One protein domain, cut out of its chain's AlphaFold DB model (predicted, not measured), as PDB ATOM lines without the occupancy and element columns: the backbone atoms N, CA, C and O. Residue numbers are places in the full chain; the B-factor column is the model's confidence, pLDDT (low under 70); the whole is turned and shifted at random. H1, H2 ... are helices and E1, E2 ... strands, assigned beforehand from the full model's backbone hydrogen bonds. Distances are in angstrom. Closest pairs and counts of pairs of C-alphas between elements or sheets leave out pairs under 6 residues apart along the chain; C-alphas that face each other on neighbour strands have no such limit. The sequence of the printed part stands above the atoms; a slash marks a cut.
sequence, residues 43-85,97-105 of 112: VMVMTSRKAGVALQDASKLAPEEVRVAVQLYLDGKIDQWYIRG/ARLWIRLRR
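AT A GLANCE: This is residues 43 to 85 and 97 to 105 of the 112 residues of an uncharacterized protein of Granulicella sp. GAS466 (UniProt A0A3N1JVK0). One long helix, H1, covers one face of a small three-stranded sheet, while residues 51 to 57, of which 55 to 57 belong to H1, stick out. The printed part has 52 residues, with one named helix and three named strands in the order E1, H1, E2, E3 along the chain, of mixed class; the antiparallel sheet's order is E1, E3, E2. The whole is only just compact, close to loose, with radius of gyration of the C-alphas 11.9 A, spanning 33 by 19 by 18 A.

HOW THE PARTS SIT: E1, residues 43 to 46, is antiparallel to E3, residues 99 to 104; N 103 and O 43, 3.0 A, are within hydrogen-bond range. H1, residues 55 to 74, is on the sheet in two layers, helix over sheet, at a height over the sheet of 10.7 A; 14 of 16 O i to N i+4 pairs are within range. On the local plane it runs along E3, only just, at 28 degrees. E2, residues 78 to 83, is antiparallel to E3, with N 79 and O 102 at 2.8 A; its closest C-alpha to H1 is Ile 78, 6.0 A from that of Leu 72. E1, H1 and E2 form a split strand-helix-strand unit, two same-way strands with E3 between, its crossover right-handed.

IN THESE COORDINATES: E1 begins at C-alpha 43 (332.146, 184.613, 324.372). H1, 28.0 A, has a kink of 38 degrees near residue 62. E3, 15.4 A, ends at C-alpha 104 (328.319, 190.677, 323.742).

THE WHOLE: Residues 86 to 96 are not printed; C-alphas 85 and 97 are 9.1 A apart. Residues 84 to 85 and 97 to 105 have pLDDT under 70.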
ATOM      1  N   VAL A  43     330.743 185.049 324.261       78.31
ATOM      2  CA  VAL A  43     332.146 184.613 324.372       78.31
ATOM      3  C   VAL A  43     332.565 184.636 325.833       78.31
ATOM      4  O   VAL A  43     332.436 185.667 326.487       78.31
ATOM      5  N   MET A  44     333.079 183.509 326.330       79.69
ATOM      6  CA  MET A  44     333.641 183.383 327.674       79.69
ATOM      7  C   MET A  44     335.163 183.524 327.602       79.69
ATOM      8  O   MET A  44     335.826 182.723 326.945       79.69
ATOM      9  N   VAL A  45     335.720 184.528 328.279       78.06
ATOM     10  CA  VAL A  45     337.171 184.774 328.309       78.06
ATOM     11  C   VAL A  45     337.728 184.443 329.687       78.06
ATOM     12  O   VAL A  45     337.192 184.901 330.691       78.06
ATOM     13  N   MET A  46     338.822 183.677 329.728       78.94
ATOM     14  CA  MET A  46     339.603 183.415 330.939       78.94
ATOM     15  C   MET A  46     340.957 184.101 330.825       78.94
ATOM     16  O   MET A  46     341.769 183.741 329.974       78.94
ATOM     17  N   THR A  47     341.236 185.060 331.701       73.56
ATOM     18  CA  THR A  47     342.568 185.674 331.751       73.56
ATOM     19  C   THR A  47     343.511 184.839 332.610       73.56
ATOM     20  O   THR A  47     343.086 183.987 333.383       73.56
ATOM     21  N   SER A  48     344.822 185.005 332.475       75.31
ATOM     22  CA  SER A  48     345.786 184.444 333.421       75.31
ATOM     23  C   SER A  48     347.048 185.285 333.436       75.31
ATOM     24  O   SER A  48     347.412 185.863 332.416       75.31
ATOM     25  N   ARG A  49     347.716 185.374 334.591       78.94
ATOM     26  CA  ARG A  49     349.031 186.017 334.644       78.94
ATOM     27  C   ARG A  49     350.009 185.200 333.814       78.94
ATOM     28  O   ARG A  49     350.052 183.976 333.953       78.94
ATOM     29  N   LYS A  50     350.806 185.890 333.000       80.25
ATOM     30  CA  LYS A  50     351.920 185.292 332.267       80.25
ATOM     31  C   LYS A  50     352.901 184.650 333.256       80.25
ATOM     32  O   LYS A  50     353.231 185.244 334.284       80.25
ATOM     33  N   ALA A  51     353.348 183.434 332.950       80.00
ATOM     34  CA  ALA A  51     354.337 182.735 333.763       80.00
ATOM     35  C   ALA A  51     355.656 183.528 333.809       80.00
ATOM     36  O   ALA A  51     356.056 184.130 332.813       80.00
ATOM     37  N   GLY A  52     356.312 183.545 334.972       81.75
ATOM     38  CA  GLY A  52     357.571 184.269 335.180       81.75
ATOM     39  C   GLY A  52     357.433 185.765 335.489       81.75
ATOM     40  O   GLY A  52     358.438 186.402 335.781       81.75
ATOM     41  N   VAL A  53     356.221 186.336 335.478       80.94
ATOM     42  CA  VAL A  53     355.996 187.719 335.935       80.94
ATOM     43  C   VAL A  53     355.887 187.753 337.459       80.94
ATOM     44  O   VAL A  53     355.049 187.061 338.047       80.94
ATOM     45  N   ALA A  54     356.713 188.583 338.100       84.44
ATOM     46  CA  ALA A  54     356.660 188.791 339.541       84.44
ATOM     47  C   ALA A  54     355.304 189.383 339.963       84.44
ATOM     48  O   ALA A  54     354.722 190.225 339.280       84.44
ATOM     49  N   LEU A  55     354.793 188.964 341.127       79.50
ATOM     50  CA  LEU A  55     353.513 189.464 341.647       79.50
ATOM     51  C   LEU A  55     353.529 190.988 341.850       79.50
ATOM     52  O   LEU A  55     352.524 191.632 341.577       79.50
ATOM     53  N   GLN A  56     354.672 191.541 342.260       82.81
ATOM     54  CA  GLN A  56     354.895 192.978 342.460       82.81
ATOM     55  C   GLN A  56     354.658 193.789 341.176       82.81
ATOM     56  O   GLN A  56     354.015 194.837 341.200       82.81
ATOM     57  N   ASP A  57     355.122 193.287 340.034       83.19
ATOM     58  CA  ASP A  57     354.927 193.976 338.757       83.19
ATOM     59  C   ASP A  57     353.498 193.804 338.245       83.19
ATOM     60  O   ASP A  57     352.899 194.754 337.745       83.19
ATOM     61  N   ALA A  58     352.893 192.636 338.481       78.25
ATOM     62  CA  ALA A  58     351.476 192.430 338.199       78.25
ATOM     63  C   ALA A  58     350.573 193.356 339.036       78.25
ATOM     64  O   ALA A  58     349.585 193.869 338.519       78.25
ATOM     65  N   SER A  59     350.909 193.620 340.305       79.69
ATOM     66  CA  SER A  59     350.127 194.528 341.156       79.69
ATOM     67  C   SER A  59     350.178 195.989 340.715       79.69
ATOM     68  O   SER A  59     349.261 196.737 341.038       79.69
ATOM     69  N   LYS A  60     351.201 196.396 339.954       86.12
ATOM     70  CA  LYS A  60     351.263 197.740 339.362       86.12
ATOM     71  C   LYS A  60     350.300 197.881 338.180       86.12
ATOM     72  O   LYS A  60     349.744 198.953 337.982       86.12
ATOM     73  N   LEU A  61     350.099 196.803 337.417       83.06
ATOM     74  CA  LEU A  61     349.265 196.792 336.210       83.06
ATOM     75  C   LEU A  61     347.787 196.485 336.497       83.06
ATOM     76  O   LEU A  61     346.902 197.039 335.848       83.06
ATOM     77  N   ALA A  62     347.511 195.633 337.486       83.12
ATOM     78  CA  ALA A  62     346.158 195.175 337.802       83.12
ATOM     79  C   ALA A  62     345.119 196.303 338.010       83.12
ATOM     80  O   ALA A  62     343.991 196.136 337.546       83.12
ATOM     81  N   PRO A  63     345.432 197.450 338.652       83.94
ATOM     82  CA  PRO A  63     344.464 198.536 338.807       83.94
ATOM     83  C   PRO A  63     343.986 199.116 337.471       83.94
ATOM     84  O   PRO A  63     342.802 199.411 337.321       83.94
ATOM     85  N   GLU A  64     344.887 199.248 336.495       87.19
ATOM     86  CA  GLU A  64     344.555 199.761 335.165       87.19
ATOM     87  C   GLU A  64     343.722 198.749 334.369       87.19
ATOM     88  O   GLU A  64     342.697 199.110 333.792       87.19
ATOM     89  N   GLU A  65     344.072 197.460 334.425       84.31
ATOM     90  CA  GLU A  65     343.269 196.396 333.802       84.31
ATOM     91  C   GLU A  65     341.833 196.369 334.343       84.31
ATOM     92  O   GLU A  65     340.874 196.225 333.581       84.31
ATOM     93  N   VAL A  66     341.670 196.551 335.659       85.44
ATOM     94  CA  VAL A  66     340.352 196.609 336.300       85.44
ATOM     95  C   VAL A  66     339.562 197.823 335.821       85.44
ATOM     96  O   VAL A  66     338.383 197.675 335.514       85.44
ATOM     97  N   ARG A  67     340.180 199.006 335.706       87.75
ATOM     98  CA  ARG A  67     339.500 200.218 335.211       87.75
ATOM     99  C   ARG A  67     338.958 200.026 333.798       87.75
ATOM    100  O   ARG A  67     337.791 200.325 333.552       87.75
ATOM    101  N   VAL A  68     339.767 199.460 332.903       86.06
ATOM    102  CA  VAL A  68     339.348 199.155 331.527       86.06
ATOM    103  C   VAL A  68     338.217 198.124 331.517       86.06
ATOM    104  O   VAL A  68     337.218 198.311 330.824       86.06
ATOM    105  N   ALA A  69     338.324 197.057 332.311       83.88
ATOM    106  CA  ALA A  69     337.271 196.048 332.407       83.88
ATOM    107  C   ALA A  69     335.955 196.626 332.959       83.88
ATOM    108  O   ALA A  69     334.885 196.307 332.446       83.88
ATOM    109  N   VAL A  70     336.025 197.512 333.957       88.44
ATOM    110  CA  VAL A  70     334.858 198.228 334.491       88.44
ATOM    111  C   VAL A  70     334.232 199.106 333.415       88.44
ATOM    112  O   VAL A  70     333.017 199.078 333.249       88.44
ATOM    113  N   GLN A  71     335.032 199.831 332.633       89.50
ATOM    114  CA  GLN A  71     334.506 200.643 331.538       89.50
ATOM    115  C   GLN A  71     333.798 199.782 330.483       89.50
ATOM    116  O   GLN A  71     332.696 200.112 330.064       89.50
ATOM    117  N   LEU A  72     334.365 198.628 330.118       86.56
ATOM    118  CA  LEU A  72     333.718 197.679 329.205       86.56
ATOM    119  C   LEU A  72     332.410 197.097 329.773       86.56
ATOM    120  O   LEU A  72     331.496 196.776 329.010       86.56
ATOM    121  N   TYR A  73     332.314 196.952 331.095       84.25
ATOM    122  CA  TYR A  73     331.084 196.544 331.770       84.25
ATOM    123  C   TYR A  73     330.020 197.640 331.729       84.25
ATOM    124  O   TYR A  73     328.885 197.368 331.341       84.25
ATOM    125  N   LEU A  74     330.394 198.882 332.040       89.69
ATOM    126  CA  LEU A  74     329.489 200.033 331.977       89.69
ATOM    127  C   LEU A  74     329.031 200.339 330.543       89.69
ATOM    128  O   LEU A  74     327.876 200.696 330.337       89.69
ATOM    129  N   ASP A  75     329.891 200.107 329.550       88.06
ATOM    130  CA  ASP A  75     329.562 200.181 328.121       88.06
ATOM    131  C   ASP A  75     328.567 199.088 327.669       88.06
ATOM    132  O   ASP A  75     328.149 199.070 326.509       88.06
ATOM    133  N   GLY A  76     328.236 198.115 328.526       85.56
ATOM    134  CA  GLY A  76     327.370 196.982 328.186       85.56
ATOM    135  C   GLY A  76     328.012 195.960 327.237       85.56
ATOM    136  O   GLY A  76     327.325 195.082 326.709       85.56
ATOM    137  N   LYS A  77     329.331 196.047 327.012       85.00
ATOM    138  CA  LYS A  77     330.095 195.068 326.215       85.00
ATOM    139  C   LYS A  77     330.337 193.780 326.994       85.00
ATOM    140  O   LYS A  77     330.522 192.728 326.379       85.00
ATOM    141  N   ILE A  78     330.318 193.862 328.324       84.62
ATOM    142  CA  ILE A  78     330.396 192.725 329.242       84.62
ATOM    143  C   ILE A  78     329.020 192.478 329.857       84.62
ATOM    144  O   ILE A  78     328.471 193.338 330.531       84.62
ATOM    145  N   ASP A  79     328.492 191.276 329.660       82.69
ATOM    146  CA  ASP A  79     327.185 190.846 330.158       82.69
ATOM    147  C   ASP A  79     327.274 190.217 331.560       82.69
ATOM    148  O   ASP A  79     326.355 190.338 332.362       82.69
ATOM    149  N   GLN A  80     328.384 189.541 331.876       81.06
ATOM    150  CA  GLN A  80     328.599 188.853 333.155       81.06
ATOM    151  C   GLN A  80     330.061 188.941 333.592       81.06
ATOM    152  O   GLN A  80     330.963 188.860 332.751       81.06
ATOM    153  N   TRP A  81     330.273 189.025 334.908       76.38
ATOM    154  CA  TRP A  81     331.583 189.020 335.558       76.38
ATOM    155  C   TRP A  81     331.614 187.942 336.649       76.38
ATOM    156  O   TRP A  81     330.863 188.021 337.619       76.38
ATOM    157  N   TYR A  82     332.514 186.957 336.528       79.31
ATOM    158  CA  TYR A  82     332.764 185.967 337.589       79.31
ATOM    159  C   TYR A  82     334.192 186.041 338.135       79.31
ATOM    160  O   TYR A  82     335.145 186.335 337.409       79.31
ATOM    161  N   ILE A  83     334.340 185.728 339.423       72.44
ATOM    162  CA  ILE A  83     335.630 185.557 340.095       72.44
ATOM    163  C   ILE A  83     335.818 184.067 340.366       72.44
ATOM    164  O   ILE A  83     334.965 183.422 340.975       72.44
ATOM    165  N   ARG A  84     336.948 183.501 339.931       68.25
ATOM    166  CA  ARG A  84     337.289 182.114 340.261       68.25
ATOM    167  C   ARG A  84     337.856 182.039 341.677       68.25
ATOM    168  O   ARG A  84     339.001 182.430 341.893       68.25
ATOM    169  N   GLY A  85     337.094 181.488 342.616       55.03
ATOM    170  CA  GLY A  85     337.632 181.068 343.910       55.03
ATOM    171  C   GLY A  85     338.516 179.830 343.741       55.03
ATOM    172  O   GLY A  85     338.073 178.820 343.199       55.03
ATOM    173  N   ALA A  97     342.511 188.509 340.526       38.47
ATOM    174  CA  ALA A  97     341.118 188.582 340.117       38.47
ATOM    175  C   ALA A  97     341.065 188.187 338.639       38.47
ATOM    176  O   ALA A  97     341.257 188.983 337.727       38.47
ATOM    177  N   ARG A  98     340.964 186.883 338.418       49.44
ATOM    178  CA  ARG A  98     341.049 186.257 337.116       49.44
ATOM    179  C   ARG A  98     339.640 186.301 336.555       49.44
ATOM    180  O   ARG A  98     338.809 185.460 336.902       49.44
ATOM    181  N   LEU A  99     339.384 187.386 335.830       48.41
ATOM    182  CA  LEU A  99     338.077 187.758 335.319       48.41
ATOM    183  C   LEU A  99     337.573 186.713 334.344       48.41
ATOM    184  O   LEU A  99     338.255 186.366 333.378       48.41
ATOM    185  N   TRP A 100     336.343 186.288 334.578       51.06
ATOM    186  CA  TRP A 100     335.524 185.712 333.535       51.06
ATOM    187  C   TRP A 100     334.600 186.796 333.018       51.06
ATOM    188  O   TRP A 100     333.780 187.307 333.778       51.06
ATOM    189  N   ILE A 101     334.753 187.134 331.746       58.16
ATOM    190  CA  ILE A 101     333.953 188.147 331.064       58.16
ATOM    191  C   ILE A 101     333.111 187.436 330.016       58.16
ATOM    192  O   ILE A 101     333.660 186.733 329.165       58.16
ATOM    193  N   ARG A 102     331.796 187.649 330.056       52.78
ATOM    194  CA  ARG A 102     330.908 187.312 328.942       52.78
ATOM    195  C   ARG A 102     330.815 188.514 328.006       52.78
ATOM    196  O   ARG A 102     330.216 189.511 328.384       52.78
ATOM    197  N   LEU A 103     331.407 188.444 326.815       57.19
ATOM    198  CA  LEU A 103     331.355 189.540 325.836       57.19
ATOM    199  C   LEU A 103     330.118 189.431 324.934       57.19
ATOM    200  O   LEU A 103     329.847 188.357 324.394       57.19
ATOM    201  N   ARG A 104     329.418 190.553 324.714       48.06
ATOM    202  CA  ARG A 104     328.319 190.677 323.742       48.06
ATOM    203  C   ARG A 104     328.873 191.173 322.405       48.06
ATOM    204  O   ARG A 104     329.216 192.344 322.261       48.06
ATOM    205  N   ARG A 105     328.964 190.301 321.395       48.16
ATOM    206  CA  ARG A 105     329.411 190.709 320.050       48.16
ATOM    207  C   ARG A 105     328.253 191.337 319.263       48.16
ATOM    208  O   ARG A 105     327.609 190.657 318.476       48.16
TER     209      ARG A 105